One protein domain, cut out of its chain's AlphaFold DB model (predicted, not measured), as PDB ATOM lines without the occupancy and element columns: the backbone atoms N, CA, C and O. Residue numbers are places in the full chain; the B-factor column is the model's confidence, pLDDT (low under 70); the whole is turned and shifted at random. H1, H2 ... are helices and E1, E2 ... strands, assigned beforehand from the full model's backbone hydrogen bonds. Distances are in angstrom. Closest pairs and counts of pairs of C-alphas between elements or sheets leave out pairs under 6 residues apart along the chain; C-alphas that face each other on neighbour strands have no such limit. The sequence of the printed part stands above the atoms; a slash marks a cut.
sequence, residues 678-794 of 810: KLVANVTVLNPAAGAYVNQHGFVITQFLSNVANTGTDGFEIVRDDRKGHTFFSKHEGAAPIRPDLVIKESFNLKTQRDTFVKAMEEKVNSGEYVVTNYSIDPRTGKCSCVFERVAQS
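Overview. This is residues 678 to 794 of the 810 residues of the protein "N-acetyltransferase domain-containing protein" of Candidatus Magasanikbacteria bacterium RIFCSPHIGHO2_02_FULL_47_14 (UniProt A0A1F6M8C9). Two small, strongly twisted three-stranded sheets make a sandwich, only partly face to face with their strands crossed; helices H1 and H2 fill in beside the crossing. H1 covers part of the sheet E1 E3 E2 next to strand E5, while H2 packs along the sheet E4 E6 E5 next to strand E2. The printed part has 117 residues with two named helices and six named strands, in the order E1 H1 E2 E3 E4 H2 E5 E6; the sheets, of order E1 - E3 - E2 and E4 - E6 - E5, are antiparallel and the class is mixed. The whole is compact and rounded, with a radius of gyration of the C-alphas of 13.6 A and spans of 36 by 30 by 25 A.

Arrangement. E1, residues 678 to 684, is the antiparallel neighbour of E3, residues 715 to 720, with N 681 and O 718 2.9 A apart. E3 forms a hairpin with E2, residues 700 to 705, where N 717 and O 703 are 2.9 A apart. E1, H1 (residues 689 to 695) and E2 make a split strand-helix-strand unit, two strands running the same way with E3 between them, and its crossover is right-handed. H1 is on this sheet at a height of 8.8 A. E4, residues 743 to 749, H2, residues 754 to 764, and E5, residues 770 to 777, make a second such right-handed unit, split by E6, residues 783 to 790. N 746 and O 786 of E4 and E6 are 3.0 A apart, and N 787 and O 774 of the hairpin E5 and E6 are 2.9 A apart. H2 lies over E6 at a height of 9.2 A and along it, at 7 degrees on the local plane, in two layers, a helix on one face of a sheet. Between the sheets, whose strands stand at 46 degrees, the closest C-alphas of E2 and E5 are those of Ile 701 and Val 772, 4.8 A. H1 stands at the level of the second sheet, with the C-alphas of Gly 691 and Tyr 775 the closest to E5, 4.9 A. H1 and H2 are apart. In both helices every O i to N i+4 pair is within hydrogen-bond range.

Along the chain. E1 begins at C-alpha 678 (205.687, 156.716, 153.583) and is 20.0 A long. H2 measures 15.3 A. E5, 19.3 A long, bends by 63 degrees at residue 773. E6, 22.9 A long, ends at C-alpha 790 (196.282, 162.598, 137.348).

Size, cuts and confidence. The C-alphas farthest apart, of Asn 710 and Ala 736, are 42.5 A apart. The printed part has no cut. The link E3 to E4 is long, 22 residues, and its residues 732 to 737 stand free. The mean pLDDT of the printed part is 90.0; residues 725 to 727, 732 to 738 and 793 to 794 are under 70.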
ATOM      1  N   LYS A 678     206.924 156.041 153.986       95.94
ATOM      2  CA  LYS A 678     205.687 156.716 153.583       95.94
ATOM      3  C   LYS A 678     205.012 157.267 154.844       95.94
ATOM      4  O   LYS A 678     204.774 156.515 155.783       95.94
ATOM      5  N   LEU A 679     204.705 158.559 154.865       97.00
ATOM      6  CA  LEU A 679     203.885 159.181 155.901       97.00
ATOM      7  C   LEU A 679     202.425 159.174 155.465       97.00
ATOM      8  O   LEU A 679     202.126 159.576 154.341       97.00
ATOM      9  N   VAL A 680     201.533 158.754 156.357       97.50
ATOM     10  CA  VAL A 680     200.080 158.725 156.134       97.50
ATOM     11  C   VAL A 680     199.391 159.458 157.273       97.50
ATOM     12  O   VAL A 680     199.765 159.275 158.425       97.50
ATOM     13  N   ALA A 681     198.388 160.281 156.992       97.12
ATOM     14  CA  ALA A 681     197.605 160.935 158.033       97.12
ATOM     15  C   ALA A 681     196.167 161.163 157.595       97.12
ATOM     16  O   ALA A 681     195.876 161.208 156.404       97.12
ATOM     17  N   ASN A 682     195.285 161.370 158.571       96.06
ATOM     18  CA  ASN A 682     193.907 161.765 158.320       96.06
ATOM     19  C   ASN A 682     193.664 163.192 158.808       96.06
ATOM     20  O   ASN A 682     194.046 163.548 159.924       96.06
ATOM     21  N   VAL A 683     192.997 164.001 157.991       95.56
ATOM     22  CA  VAL A 683     192.641 165.385 158.323       95.56
ATOM     23  C   VAL A 683     191.209 165.674 157.888       95.56
ATOM     24  O   VAL A 683     190.770 165.209 156.841       95.56
ATOM     25  N   THR A 684     190.445 166.420 158.685       94.69
ATOM     26  CA  THR A 684     189.086 166.810 158.286       94.69
ATOM     27  C   THR A 684     189.132 167.834 157.157       94.69
ATOM     28  O   THR A 684     190.027 168.678 157.109       94.69
ATOM     29  N   VAL A 685     188.134 167.801 156.269       95.50
ATOM     30  CA  VAL A 685     188.042 168.745 155.138       95.50
ATOM     31  C   VAL A 685     188.024 170.197 155.629       95.50
ATOM     32  O   VAL A 685     188.606 171.080 155.013       95.50
ATOM     33  N   LEU A 686     187.377 170.453 156.768       92.69
ATOM     34  CA  LEU A 686     187.231 171.800 157.320       92.69
ATOM     35  C   LEU A 686     188.435 172.276 158.144       92.69
ATOM     36  O   LEU A 686     188.424 173.419 158.599       92.69
ATOM     37  N   ASN A 687     189.463 171.444 158.342       90.62
ATOM     38  CA  ASN A 687     190.640 171.842 159.104       90.62
ATOM     39  C   ASN A 687     191.470 172.873 158.309       90.62
ATOM     40  O   ASN A 687     191.976 172.538 157.233       90.62
ATOM     41  N   PRO A 688     191.698 174.092 158.834       87.12
ATOM     42  CA  PRO A 688     192.523 175.096 158.158       87.12
ATOM     43  C   PRO A 688     193.960 174.629 157.865       87.12
ATOM     44  O   PRO A 688     194.566 175.070 156.888       87.12
ATOM     45  N   ALA A 689     194.502 173.705 158.668       90.69
ATOM     46  CA  ALA A 689     195.838 173.142 158.480       90.69
ATOM     47  C   ALA A 689     195.926 172.148 157.309       90.69
ATOM     48  O   ALA A 689     197.027 171.897 156.820       90.69
ATOM     49  N   ALA A 690     194.800 171.621 156.802       93.94
ATOM     50  CA  ALA A 690     194.796 170.684 155.675       93.94
ATOM     51  C   ALA A 690     195.499 171.275 154.442       93.94
ATOM     52  O   ALA A 690     196.300 170.604 153.789       93.94
ATOM     53  N   GLY A 691     195.263 172.564 154.167       93.19
ATOM     54  CA  GLY A 691     195.941 173.269 153.083       93.19
ATOM     55  C   GLY A 691     197.446 173.405 153.319       93.19
ATOM     56  O   GLY A 691     198.225 173.216 152.390       93.19
ATOM     57  N   ALA A 692     197.882 173.658 154.556       92.00
ATOM     58  CA  ALA A 692     199.305 173.721 154.883       92.00
ATOM     59  C   ALA A 692     199.989 172.359 154.677       92.00
ATOM     60  O   ALA A 692     201.050 172.299 154.053       92.00
ATOM     61  N   TYR A 693     199.369 171.255 155.109       94.62
ATOM     62  CA  TYR A 693     199.924 169.913 154.897       94.62
ATOM     63  C   TYR A 693     200.173 169.627 153.412       94.62
ATOM     64  O   TYR A 693     201.270 169.209 153.033       94.62
ATOM     65  N   VAL A 694     199.176 169.904 152.567       94.75
ATOM     66  CA  VAL A 694     199.242 169.619 151.129       94.75
ATOM     67  C   VAL A 694     200.193 170.579 150.406       94.75
ATOM     68  O   VAL A 694     201.099 170.147 149.684       94.75
ATOM     69  N   ASN A 695     200.016 171.882 150.634       92.69
ATOM     70  CA  ASN A 695     200.669 172.929 149.850       92.69
ATOM     71  C   ASN A 695     202.099 173.217 150.320       92.69
ATOM     72  O   ASN A 695     202.944 173.538 149.493       92.69
ATOM     73  N   GLN A 696     202.376 173.126 151.626       90.56
ATOM     74  CA  GLN A 696     203.660 173.542 152.215       90.56
ATOM     75  C   GLN A 696     204.508 172.355 152.680       90.56
ATOM     76  O   GLN A 696     205.732 172.406 152.613       90.56
ATOM     77  N   HIS A 697     203.875 171.269 153.137       91.75
ATOM     78  CA  HIS A 697     204.585 170.134 153.740       91.75
ATOM     79  C   HIS A 697     204.642 168.890 152.856       91.75
ATOM     80  O   HIS A 697     205.019 167.820 153.331       91.75
ATOM     81  N   GLY A 698     204.329 169.023 151.567       92.06
ATOM     82  CA  GLY A 698     204.592 167.986 150.573       92.06
ATOM     83  C   GLY A 698     203.560 166.858 150.512       92.06
ATOM     84  O   GLY A 698     203.675 166.025 149.616       92.06
ATOM     85  N   PHE A 699     202.520 166.857 151.350       95.38
ATOM     86  CA  PHE A 699     201.467 165.840 151.289       95.38
ATOM     87  C   PHE A 699     200.589 165.969 150.040       95.38
ATOM     88  O   PHE A 699     200.460 167.044 149.459       95.38
ATOM     89  N   VAL A 700     199.951 164.881 149.631       96.50
ATOM     90  CA  VAL A 700     198.868 164.874 148.638       96.50
ATOM     91  C   VAL A 700     197.662 164.147 149.211       96.50
ATOM     92  O   VAL A 700     197.833 163.244 150.025       96.50
ATOM     93  N   ILE A 701     196.452 164.529 148.807       97.81
ATOM     94  CA  ILE A 701     195.238 163.805 149.205       97.81
ATOM     95  C   ILE A 701     195.092 162.590 148.291       97.81
ATOM     96  O   ILE A 701     194.942 162.752 147.077       97.81
ATOM     97  N   THR A 702     195.150 161.398 148.880       97.12
ATOM     98  CA  THR A 702     195.058 160.101 148.184       97.12
ATOM     99  C   THR A 702     193.711 159.428 148.359       97.12
ATOM    100  O   THR A 702     193.335 158.617 147.519       97.12
ATOM    101  N   GLN A 703     192.977 159.767 149.420       97.81
ATOM    102  CA  GLN A 703     191.654 159.214 149.673       97.81
ATOM    103  C   GLN A 703     190.725 160.272 150.261       97.81
ATOM    104  O   GLN A 703     191.121 161.103 151.080       97.81
ATOM    105  N   PHE A 704     189.463 160.210 149.861       98.00
ATOM    106  CA  PHE A 704     188.362 160.937 150.463       98.00
ATOM    107  C   PHE A 704     187.541 160.010 151.361       98.00
ATOM    108  O   PHE A 704     187.092 158.943 150.937       98.00
ATOM    109  N   LEU A 705     187.331 160.440 152.600       96.56
ATOM    110  CA  LEU A 705     186.612 159.704 153.629       96.56
ATOM    111  C   LEU A 705     185.289 160.427 153.902       96.56
ATOM    112  O   LEU A 705     185.245 161.387 154.673       96.56
ATOM    113  N   SER A 706     184.209 159.993 153.250       95.69
ATOM    114  CA  SER A 706     182.882 160.566 153.485       95.69
ATOM    115  C   SER A 706     182.346 160.148 154.854       95.69
ATOM    116  O   SER A 706     182.435 158.982 155.240       95.69
ATOM    117  N   ASN A 707     181.773 161.108 155.591       93.88
ATOM    118  CA  ASN A 707     181.080 160.860 156.859       93.88
ATOM    119  C   ASN A 707     181.887 159.989 157.852       93.88
ATOM    120  O   ASN A 707     181.432 158.932 158.301       93.88
ATOM    121  N   VAL A 708     183.105 160.421 158.185       92.50
ATOM    122  CA  VAL A 708     184.050 159.666 159.013       92.50
ATOM    123  C   VAL A 708     183.387 159.250 160.325       92.50
ATOM    124  O   VAL A 708     182.891 160.088 161.077       92.50
ATOM    125  N   ALA A 709     183.361 157.940 160.581       90.69
ATOM    126  CA  ALA A 709     182.729 157.318 161.746       90.69
ATOM    127  C   ALA A 709     181.253 157.713 161.975       90.69
ATOM    128  O   ALA A 709     180.784 157.723 163.109       90.69
ATOM    129  N   ASN A 710     180.508 158.023 160.909       94.12
ATOM    130  CA  ASN A 710     179.112 158.475 160.968       94.12
ATOM    131  C   ASN A 710     178.894 159.788 161.743       94.12
ATOM    132  O   ASN A 710     177.804 160.039 162.251       94.12
ATOM    133  N   THR A 711     179.920 160.634 161.832       92.69
ATOM    134  CA  THR A 711     179.884 161.899 162.594       92.69
ATOM    135  C   THR A 711     179.326 163.084 161.806       92.69
ATOM    136  O   THR A 711     179.281 164.205 162.307       92.69
ATOM    137  N   GLY A 712     178.968 162.875 160.541       93.25
ATOM    138  CA  GLY A 712     178.637 163.923 159.576       93.25
ATOM    139  C   GLY A 712     179.852 164.700 159.060       93.25
ATOM    140  O   GLY A 712     179.688 165.597 158.239       93.25
ATOM    141  N   THR A 713     181.065 164.374 159.521       93.81
ATOM    142  CA  THR A 713     182.292 165.091 159.153       93.81
ATOM    143  C   THR A 713     183.036 164.350 158.054       93.81
ATOM    144  O   THR A 713     183.332 163.169 158.197       93.81
ATOM    145  N   ASP A 714     183.368 165.039 156.967       96.12
ATOM    146  CA  ASP A 714     184.189 164.477 155.892       96.12
ATOM    147  C   ASP A 714     185.687 164.646 156.196       96.12
ATOM    148  O   ASP A 714     186.109 165.617 156.841       96.12
ATOM    149  N   GLY A 715     186.505 163.722 155.695       96.12
ATOM    150  CA  GLY A 715     187.953 163.718 155.884       96.12
ATOM    151  C   GLY A 715     188.743 163.373 154.627       96.12
ATOM    152  O   GLY A 715     188.207 162.935 153.611       96.12
ATOM    153  N   PHE A 716     190.048 163.571 154.726       97.94
ATOM    154  CA  PHE A 716     191.049 163.209 153.739       97.94
ATOM    155  C   PHE A 716     192.052 162.254 154.369       97.94
ATOM    156  O   PHE A 716     192.515 162.524 155.478       97.94
ATOM    157  N   GLU A 717     192.439 161.217 153.634       97.81
ATOM    158  CA  GLU A 717     193.746 160.593 153.825       97.81
ATOM    159  C   GLU A 717     194.768 161.386 153.009       97.81
ATOM    160  O   GLU A 717     194.589 161.621 151.806       97.81
ATOM    161  N   ILE A 718     195.832 161.819 153.675       97.69
ATOM    162  CA  ILE A 718     196.956 162.514 153.067       97.69
ATOM    163  C   ILE A 718     198.221 161.671 153.168       97.69
ATOM    164  O   ILE A 718     198.506 161.073 154.206       97.69
ATOM    165  N   VAL A 719     199.006 161.656 152.091       96.50
ATOM    166  CA  VAL A 719     200.229 160.854 151.986       96.50
ATOM    167  C   VAL A 719     201.411 161.708 151.550       96.50
ATOM    168  O   VAL A 719     201.282 162.573 150.682       96.50
ATOM    169  N   ARG A 720     202.583 161.436 152.125       94.88
ATOM    170  CA  ARG A 720     203.878 161.955 151.672       94.88
ATOM    171  C   ARG A 720     204.889 160.813 151.590       94.88
ATOM    172  O   ARG A 720     205.092 160.100 152.565       94.88
ATOM    173  N   ASP A 721     205.538 160.652 150.441       94.19
ATOM    174  CA  ASP A 721     206.579 159.639 150.233       94.19
ATOM    175  C   ASP A 721     207.714 160.233 149.391       94.19
ATOM    176  O   ASP A 721     207.645 160.258 148.158       94.19
ATOM    177  N   ASP A 722     208.763 160.732 150.056       92.44
ATOM    178  CA  ASP A 722     209.886 161.397 149.381       92.44
ATOM    179  C   ASP A 722     210.785 160.368 148.652       92.44
ATOM    180  O   ASP A 722     211.603 160.744 147.813       92.44
ATOM    181  N   ARG A 723     210.611 159.058 148.903       90.88
ATOM    182  CA  ARG A 723     211.392 157.977 148.264       90.88
ATOM    183  C   ARG A 723     211.024 157.774 146.803       90.88
ATOM    184  O   ARG A 723     211.863 157.373 146.000       90.88
ATOM    185  N   LYS A 724     209.759 158.019 146.454       84.38
ATOM    186  CA  LYS A 724     209.244 157.766 145.103       84.38
ATOM    187  C   LYS A 724     209.600 158.868 144.101       84.38
ATOM    188  O   LYS A 724     209.254 158.744 142.930       84.38
ATOM    189  N   GLY A 725     210.273 159.939 144.542       68.62
ATOM    190  CA  GLY A 725     210.708 161.039 143.677       68.62
ATOM    191  C   GLY A 725     209.566 161.704 142.901       68.62
ATOM    192  O   GLY A 725     209.813 162.283 141.846       68.62
ATOM    193  N   HIS A 726     208.318 161.579 143.373       63.91
ATOM    194  CA  HIS A 726     207.140 162.067 142.666       63.91
ATOM    195  C   HIS A 726     207.162 163.597 142.582       63.91
ATOM    196  O   HIS A 726     206.769 164.298 143.514       63.91
ATOM    197  N   THR A 727     207.599 164.121 141.443       65.19
ATOM    198  CA  THR A 727     207.419 165.519 141.063       65.19
ATOM    199  C   THR A 727     206.040 165.685 140.439       65.19
ATOM    200  O   THR A 727     205.859 165.559 139.231       65.19
ATOM    201  N   PHE A 728     205.037 165.937 141.281       79.31
ATOM    202  CA  PHE A 728     203.744 166.423 140.804       79.31
ATOM    203  C   PHE A 728     203.945 167.788 140.131       79.31
ATOM    204  O   PHE A 728     204.493 168.710 140.743       79.31
ATOM    205  N   PHE A 729     203.509 167.932 138.879       73.12
ATOM    206  CA  PHE A 729     203.724 169.130 138.059       73.12
ATOM    207  C   PHE A 729     203.173 170.388 138.728       73.12
ATOM    208  O   PHE A 729     203.781 171.454 138.665       73.12
ATOM    209  N   SER A 730     202.029 170.258 139.395       72.44
ATOM    210  CA  SER A 730     201.347 171.362 140.072       72.44
ATOM    211  C   SER A 730     202.045 171.865 141.342       72.44
ATOM    212  O   SER A 730     201.675 172.933 141.831       72.44
ATOM    213  N   LYS A 731     203.050 171.146 141.866       75.00
ATOM    214  CA  LYS A 731     203.834 171.568 143.041       75.00
ATOM    215  C   LYS A 731     205.051 172.433 142.703       75.00
ATOM    216  O   LYS A 731     205.678 172.967 143.613       75.00
ATOM    217  N   HIS A 732     205.387 172.596 141.424       65.94
ATOM    218  CA  HIS A 732     206.473 173.476 140.998       65.94
ATOM    219  C   HIS A 732     205.929 174.877 140.680       65.94
ATOM    220  O   HIS A 732     205.279 175.090 139.654       65.94
ATOM    221  N   GLU A 733     206.186 175.841 141.570       49.91
ATOM    222  CA  GLU A 733     205.873 177.256 141.336       49.91
ATOM    223  C   GLU A 733     206.559 177.747 140.050       49.91
ATOM    224  O   GLU A 733     207.766 177.601 139.872       49.91
ATOM    225  N   GLY A 734     205.775 178.302 139.121       56.22
ATOM    226  CA  GLY A 734     206.275 178.821 137.842       56.22
ATOM    227  C   GLY A 734     206.281 177.829 136.673       56.22
ATOM    228  O   GLY A 734     206.752 178.186 135.592       56.22
ATOM    229  N   ALA A 735     205.749 176.611 136.836       47.12
ATOM    230  CA  ALA A 735     205.638 175.670 135.726       47.12
ATOM    231  C   ALA A 735     204.755 176.237 134.589       47.12
ATOM    232  O   ALA A 735     203.673 176.776 134.824       47.12
ATOM    233  N   ALA A 736     205.268 176.110 133.360       55.66
ATOM    234  CA  ALA A 736     204.657 176.372 132.050       55.66
ATOM    235  C   ALA A 736     203.156 175.986 131.955       55.66
ATOM    236  O   ALA A 736     202.687 175.220 132.796       55.66
ATOM    237  N   PRO A 737     202.386 176.473 130.946       56.16
ATOM    238  CA  PRO A 737     200.939 176.261 130.839       56.16
ATOM    239  C   PRO A 737     200.525 174.851 131.247       56.16
ATOM    240  O   PRO A 737     200.916 173.861 130.629       56.16
ATOM    241  N   ILE A 738     199.762 174.817 132.339       64.50
ATOM    242  CA  ILE A 738     199.227 173.624 132.981       64.50
ATOM    243  C   ILE A 738     198.651 172.728 131.892       64.50
ATOM    244  O   ILE A 738     197.730 173.147 131.193       64.50
ATOM    245  N   ARG A 739     199.210 171.524 131.740       79.94
ATOM    246  CA  ARG A 739     198.698 170.492 130.835       79.94
ATOM    247  C   ARG A 739     197.255 170.178 131.252       79.94
ATOM    248  O   ARG A 739     197.073 169.515 132.276       79.94
ATOM    249  N   PRO A 740     196.230 170.683 130.536       80.00
ATOM    250  CA  PRO A 740     194.845 170.574 130.991       80.00
ATOM    251  C   PRO A 740     194.345 169.124 130.958       80.00
ATOM    252  O   PRO A 740     193.346 168.800 131.586       80.00
ATOM    253  N   ASP A 741     195.059 168.250 130.245       84.94
ATOM    254  CA  ASP A 741     194.868 166.802 130.211       84.94
ATOM    255  C   ASP A 741     195.348 166.078 131.483       84.94
ATOM    256  O   ASP A 741     194.962 164.933 131.708       84.94
ATOM    257  N   LEU A 742     196.179 166.724 132.308       87.81
ATOM    258  CA  LEU A 742     196.768 166.124 133.511       87.81
ATOM    259  C   LEU A 742     196.331 166.802 134.807       87.81
ATOM    260  O   LEU A 742     196.385 166.171 135.860       87.81
ATOM    261  N   VAL A 743     195.921 168.070 134.749       91.56
ATOM    262  CA  VAL A 743     195.622 168.870 135.936       91.56
ATOM    263  C   VAL A 743     194.278 169.573 135.784       91.56
ATOM    264  O   VAL A 743     194.071 170.357 134.858       91.56
ATOM    265  N   ILE A 744     193.390 169.348 136.750       93.50
ATOM    266  CA  ILE A 744     192.053 169.937 136.808       93.50
ATOM    267  C   ILE A 744     191.965 170.819 138.051       93.50
ATOM    268  O   ILE A 744     192.208 170.364 139.167       93.50
ATOM    269  N   LYS A 745     191.596 172.087 137.866       94.44
ATOM    270  CA  LYS A 745     191.330 173.015 138.970       94.44
ATOM    271  C   LYS A 745     189.834 173.177 139.144       94.44
ATOM    272  O   LYS A 745     189.158 173.610 138.214       94.44
ATOM    273  N   GLU A 746     189.335 172.885 140.335       96.81
ATOM    274  CA  GLU A 746     187.930 173.086 140.675       96.81
ATOM    275  C   GLU A 746     187.805 173.836 141.993       96.81
ATOM    276  O   GLU A 746     188.650 173.738 142.886       96.81
ATOM    277  N   SER A 747     186.731 174.608 142.094       96.94
ATOM    278  CA  SER A 747     186.385 175.347 143.296       96.94
ATOM    279  C   SER A 747     184.952 175.026 143.673       96.94
ATOM    280  O   SER A 747     184.069 174.995 142.815       96.94
ATOM    281  N   PHE A 748     184.729 174.827 144.963       97.56
ATOM    282  CA  PHE A 748     183.434 174.473 145.521       97.56
ATOM    283  C   PHE A 748     183.109 175.417 146.671       97.56
ATOM    284  O   PHE A 748     183.997 175.958 147.329       97.56
ATOM    285  N   ASN A 749     181.827 175.608 146.950       97.12
ATOM    286  CA  ASN A 749     181.384 176.155 148.223       97.12
ATOM    287  C   ASN A 749     180.786 175.023 149.059       97.12
ATOM    288  O   ASN A 749     179.667 174.598 148.798       97.12
ATOM    289  N   LEU A 750     181.497 174.545 150.077       95.38
ATOM    290  CA  LEU A 750     181.075 173.400 150.891       95.38
ATOM    291  C   LEU A 750     179.772 173.638 151.664       95.38
ATOM    292  O   LEU A 750     179.134 172.675 152.073       95.38
ATOM    293  N   LYS A 751     179.330 174.890 151.835       94.25
ATOM    294  CA  LYS A 751     178.033 175.186 152.464       94.25
ATOM    295  C   LYS A 751     176.853 174.938 151.525       94.25
ATOM    296  O   LYS A 751     175.763 174.642 151.999       94.25
ATOM    297  N   THR A 752     177.044 175.077 150.212       96.88
ATOM    298  CA  THR A 752     175.956 174.994 149.216       96.88
ATOM    299  C   THR A 752     176.153 173.902 148.166       96.88
ATOM    300  O   THR A 752     175.209 173.544 147.472       96.88
ATOM    301  N   GLN A 753     177.364 173.368 148.037       97.38
ATOM    302  CA  GLN A 753     177.786 172.417 147.009       97.38
ATOM    303  C   GLN A 753     178.511 171.210 147.622       97.38
ATOM    304  O   GLN A 753     179.367 170.614 146.967       97.38
ATOM    305  N   ARG A 754     178.194 170.848 148.873       96.06
ATOM    306  CA  ARG A 754     178.818 169.703 149.553       96.06
ATOM    307  C   ARG A 754     178.684 168.417 148.739       96.06
ATOM    308  O   ARG A 754     179.685 167.752 148.516       96.06
ATOM    309  N   ASP A 755     177.490 168.103 148.247       97.12
ATOM    310  CA  ASP A 755     177.253 166.857 147.504       97.12
ATOM    311  C   ASP A 755     178.021 166.827 146.174       97.12
ATOM    312  O   ASP A 755     178.567 165.795 145.790       97.12
ATOM    313  N   THR A 756     178.135 167.975 145.496       97.62
ATOM    314  CA  THR A 756     178.961 168.116 144.287       97.62
ATOM    315  C   THR A 756     180.440 167.892 144.595       97.62
ATOM    316  O   THR A 756     181.127 167.222 143.828       97.62
ATOM    317  N   PHE A 757     180.925 168.435 145.714       97.56
ATOM    318  CA  PHE A 757     182.296 168.234 146.177       97.56
ATOM    319  C   PHE A 757     182.569 166.764 146.529       97.56
ATOM    320  O   PHE A 757     183.533 166.193 146.026       97.56
ATOM    321  N   VAL A 758     181.694 166.137 147.325       97.00
ATOM    322  CA  VAL A 758     181.765 164.712 147.698       97.00
ATOM    323  C   VAL A 758     181.839 163.842 146.449       97.00
ATOM    324  O   VAL A 758     182.771 163.059 146.302       97.00
ATOM    325  N   LYS A 759     180.913 164.047 145.506       97.69
ATOM    326  CA  LYS A 759     180.875 163.297 144.251       97.69
ATOM    327  C   LYS A 759     182.165 163.460 143.445       97.69
ATOM    328  O   LYS A 759     182.714 162.469 142.978       97.69
ATOM    329  N   ALA A 760     182.676 164.686 143.311       97.56
ATOM    330  CA  ALA A 760     183.924 164.938 142.590       97.56
ATOM    331  C   ALA A 760     185.128 164.236 143.247       97.56
ATOM    332  O   ALA A 760     185.962 163.665 142.546       97.56
ATOM    333  N   MET A 761     185.208 164.244 144.581       97.81
ATOM    334  CA  MET A 761     186.266 163.560 145.327       97.81
ATOM    335  C   MET A 761     186.160 162.033 145.210       97.81
ATOM    336  O   MET A 761     187.168 161.367 144.987       97.81
ATOM    337  N   GLU A 762     184.957 161.465 145.307       96.44
ATOM    338  CA  GLU A 762     184.739 160.022 145.146       96.44
ATOM    339  C   GLU A 762     185.066 159.549 143.721       96.44
ATOM    340  O   GLU A 762     185.761 158.550 143.544       96.44
ATOM    341  N   GLU A 763     184.629 160.290 142.700       96.81
ATOM    342  CA  GLU A 763     184.869 159.939 141.297       96.81
ATOM    343  C   GLU A 763     186.344 160.064 140.899       96.81
ATOM    344  O   GLU A 763     186.844 159.235 140.138       96.81
ATOM    345  N   LYS A 764     187.055 161.086 141.392       96.75
ATOM    346  CA  LYS A 764     188.425 161.390 140.945       96.75
ATOM    347  C   LYS A 764     189.507 160.838 141.862       96.75
ATOM    348  O   LYS A 764     190.514 160.345 141.364       96.75
ATOM    349  N   VAL A 765     189.326 160.949 143.178       96.94
ATOM    350  CA  VAL A 765     190.352 160.585 144.168       96.94
ATOM    351  C   VAL A 765     190.184 159.135 144.604       96.94
ATOM    352  O   VAL A 765     191.126 158.357 144.494       96.94
ATOM    353  N   ASN A 766     188.977 158.716 145.000       96.56
ATOM    354  CA  ASN A 766     188.759 157.330 145.446       96.56
ATOM    355  C   ASN A 766     188.819 156.300 144.309       96.56
ATOM    356  O   ASN A 766     189.036 155.119 144.573       96.56
ATOM    357  N   SER A 767     188.677 156.724 143.049       95.56
ATOM    358  CA  SER A 767     188.960 155.868 141.888       95.56
ATOM    359  C   SER A 767     190.455 155.584 141.695       95.56
ATOM    360  O   SER A 767     190.809 154.690 140.926       95.56
ATOM    361  N   GLY A 768     191.332 156.336 142.371       94.12
ATOM    362  CA  GLY A 768     192.784 156.284 142.206       94.12
ATOM    363  C   GLY A 768     193.293 156.951 140.924       94.12
ATOM    364  O   GLY A 768     194.487 156.877 140.640       94.12
ATOM    365  N   GLU A 769     192.418 157.589 140.134       94.44
ATOM    366  CA  GLU A 769     192.815 158.259 138.891       94.44
ATOM    367  C   GLU A 769     193.562 159.575 139.161       94.44
ATOM    368  O   GLU A 769     194.533 159.887 138.468       94.44
ATOM    369  N   TYR A 770     193.144 160.328 140.181       95.88
ATOM    370  CA  TYR A 770     193.732 161.610 140.566       95.88
ATOM    371  C   TYR A 770     194.141 161.624 142.038       95.88
ATOM    372  O   TYR A 770     193.555 160.953 142.881       95.88
ATOM    373  N   VAL A 771     195.104 162.483 142.356       96.31
ATOM    374  CA  VAL A 771     195.373 162.955 143.721       96.31
ATOM    375  C   VAL A 771     195.132 164.454 143.794       96.31
ATOM    376  O   VAL A 771     195.205 165.146 142.777       96.31
ATOM    377  N   VAL A 772     194.871 164.988 144.988       96.75
ATOM    378  CA  VAL A 772     194.826 166.448 145.173       96.75
ATOM    379  C   VAL A 772     196.188 166.937 145.639       96.75
ATOM    380  O   VAL A 772     196.670 166.573 146.713       96.75
ATOM    381  N   THR A 773     196.805 167.778 144.824       94.88
ATOM    382  CA  THR A 773     198.167 168.287 145.022       94.88
ATOM    383  C   THR A 773     198.205 169.706 145.565       94.88
ATOM    384  O   THR A 773     199.247 170.139 146.055       94.88
ATOM    385  N   ASN A 774     197.079 170.417 145.493       95.06
ATOM    386  CA  ASN A 774     196.881 171.701 146.146       95.06
ATOM    387  C   ASN A 774     195.455 171.791 146.693       95.06
ATOM    388  O   ASN A 774     194.491 171.494 145.981       95.06
ATOM    389  N   TYR A 775     195.342 172.191 147.955       96.31
ATOM    390  CA  TYR A 775     194.077 172.335 148.660       96.31
ATOM    391  C   TYR A 775     194.044 173.655 149.427       96.31
ATOM    392  O   TYR A 775     194.980 173.996 150.148       96.31
ATOM    393  N   SER A 776     192.953 174.401 149.319       95.69
ATOM    394  CA  SER A 776     192.716 175.580 150.153       95.69
ATOM    395  C   SER A 776     191.260 175.634 150.574       95.69
ATOM    396  O   SER A 776     190.378 175.238 149.812       95.69
ATOM    397  N   ILE A 777     191.007 176.130 151.783       95.38
ATOM    398  CA  ILE A 777     189.663 176.364 152.297       95.38
ATOM    399  C   ILE A 777     189.630 177.657 153.100       95.38
ATOM    400  O   ILE A 777     190.487 177.908 153.944       95.38
ATOM    401  N   ASP A 778     188.614 178.472 152.845       92.19
ATOM    402  CA  ASP A 778     188.219 179.549 153.740       92.19
ATOM    403  C   ASP A 778     187.127 179.017 154.683       92.19
ATOM    404  O   ASP A 778     185.979 178.847 154.255       92.19
ATOM    405  N   PRO A 779     187.438 178.762 155.969       85.38
ATOM    406  CA  PRO A 779     186.474 178.199 156.910       85.38
ATOM    407  C   PRO A 779     185.282 179.135 157.167       85.38
ATOM    408  O   PRO A 779     184.205 178.675 157.552       85.38
ATOM    409  N   ARG A 780     185.418 180.448 156.922       86.25
ATOM    410  CA  ARG A 780     184.324 181.414 157.110       86.25
ATOM    411  C   ARG A 780     183.307 181.310 155.985       86.25
ATOM    412  O   ARG A 780     182.100 181.250 156.237       86.25
ATOM    413  N   THR A 781     183.770 181.277 154.738       92.44
ATOM    414  CA  THR A 781     182.878 181.240 153.569       92.44
ATOM    415  C   THR A 781     182.516 179.823 153.131       92.44
ATOM    416  O   THR A 781     181.509 179.648 152.447       92.44
ATOM    417  N   GLY A 782     183.292 178.818 153.541       93.12
ATOM    418  CA  GLY A 782     183.194 177.442 153.055       93.12
ATOM    419  C   GLY A 782     183.707 177.266 151.625       93.12
ATOM    420  O   GLY A 782     183.537 176.193 151.052       93.12
ATOM    421  N   LYS A 783     184.301 178.302 151.018       96.25
ATOM    422  CA  LYS A 783     184.899 178.193 149.685       96.25
ATOM    423  C   LYS A 783     186.170 177.361 149.779       96.25
ATOM    424  O   LYS A 783     187.066 177.715 150.540       96.25
ATOM    425  N   CYS A 784     186.255 176.300 148.990       96.69
ATOM    426  CA  CYS A 784     187.464 175.510 148.837       96.69
ATOM    427  C   CYS A 784     187.903 175.445 147.373       96.69
ATOM    428  O   CYS A 784     187.089 175.583 146.456       96.69
ATOM    429  N   SER A 785     189.200 175.248 147.159       96.81
ATOM    430  CA  SER A 785     189.788 175.017 145.842       96.81
ATOM    431  C   SER A 785     190.682 173.788 145.892       96.81
ATOM    432  O   SER A 785     191.469 173.633 146.827       96.81
ATOM    433  N   CYS A 786     190.525 172.919 144.897       96.81
ATOM    434  CA  CYS A 786     191.272 171.680 144.735       96.81
ATOM    435  C   CYS A 786     191.970 171.682 143.374       96.81
ATOM    436  O   CYS A 786     191.370 172.023 142.350       96.81
ATOM    437  N   VAL A 787     193.229 171.256 143.363       95.62
ATOM    438  CA  VAL A 787     193.966 170.934 142.140       95.62
ATOM    439  C   VAL A 787     194.124 169.424 142.081       95.62
ATOM    440  O   VAL A 787     194.900 168.850 142.841       95.62
ATOM    441  N   PHE A 788     193.349 168.792 141.207       96.00
ATOM    442  CA  PHE A 788     193.436 167.368 140.918       96.00
ATOM    443  C   PHE A 788     194.537 167.147 139.889       96.00
ATOM    444  O   PHE A 788     194.495 167.740 138.812       96.00
ATOM    445  N   GLU A 789     195.495 166.287 140.196       94.06
ATOM    446  CA  GLU A 789     196.544 165.878 139.271       94.06
ATOM    447  C   GLU A 789     196.446 164.378 139.027       94.06
ATOM    448  O   GLU A 789     196.344 163.587 139.967       94.06
ATOM    449  N   ARG A 790     196.424 163.992 137.751       93.25
ATOM    450  CA  ARG A 790     196.282 162.598 137.348       93.25
ATOM    451  C   ARG A 790     197.497 161.815 137.830       93.25
ATOM    452  O   ARG A 790     198.631 162.183 137.521       93.25
ATOM    453  N   VAL A 791     197.272 160.723 138.555       90.81
ATOM    454  CA  VAL A 791     198.355 159.819 138.940       90.81
ATOM    455  C   VAL A 791     198.900 159.238 137.647       90.81
ATOM    456  O   VAL A 791     198.159 158.610 136.886       90.81
ATOM    457  N   ALA A 792     200.181 159.477 137.359       80.88
ATOM    458  CA  ALA A 792     200.847 158.787 136.271       80.88
ATOM    459  C   ALA A 792     200.719 157.294 136.578       80.88
ATOM    460  O   ALA A 792     201.406 156.786 137.465       80.88
ATOM    461  N   GLN A 793     199.792 156.610 135.895       68.56
ATOM    462  CA  GLN A 793     199.768 155.155 135.885       68.56
ATOM    463  C   GLN A 793     201.198 154.777 135.575       68.56
ATOM    464  O   GLN A 793     201.720 155.277 134.577       68.56
ATOM    465  N   SER A 794     201.847 154.029 136.476       53.59
ATOM    466  CA  SER A 794     203.198 153.530 136.260       53.59
ATOM    467  C   SER A 794     203.187 152.981 134.853       53.59
ATOM    468  O   SER A 794     202.537 151.959 134.612       53.59
TER     469      SER A 794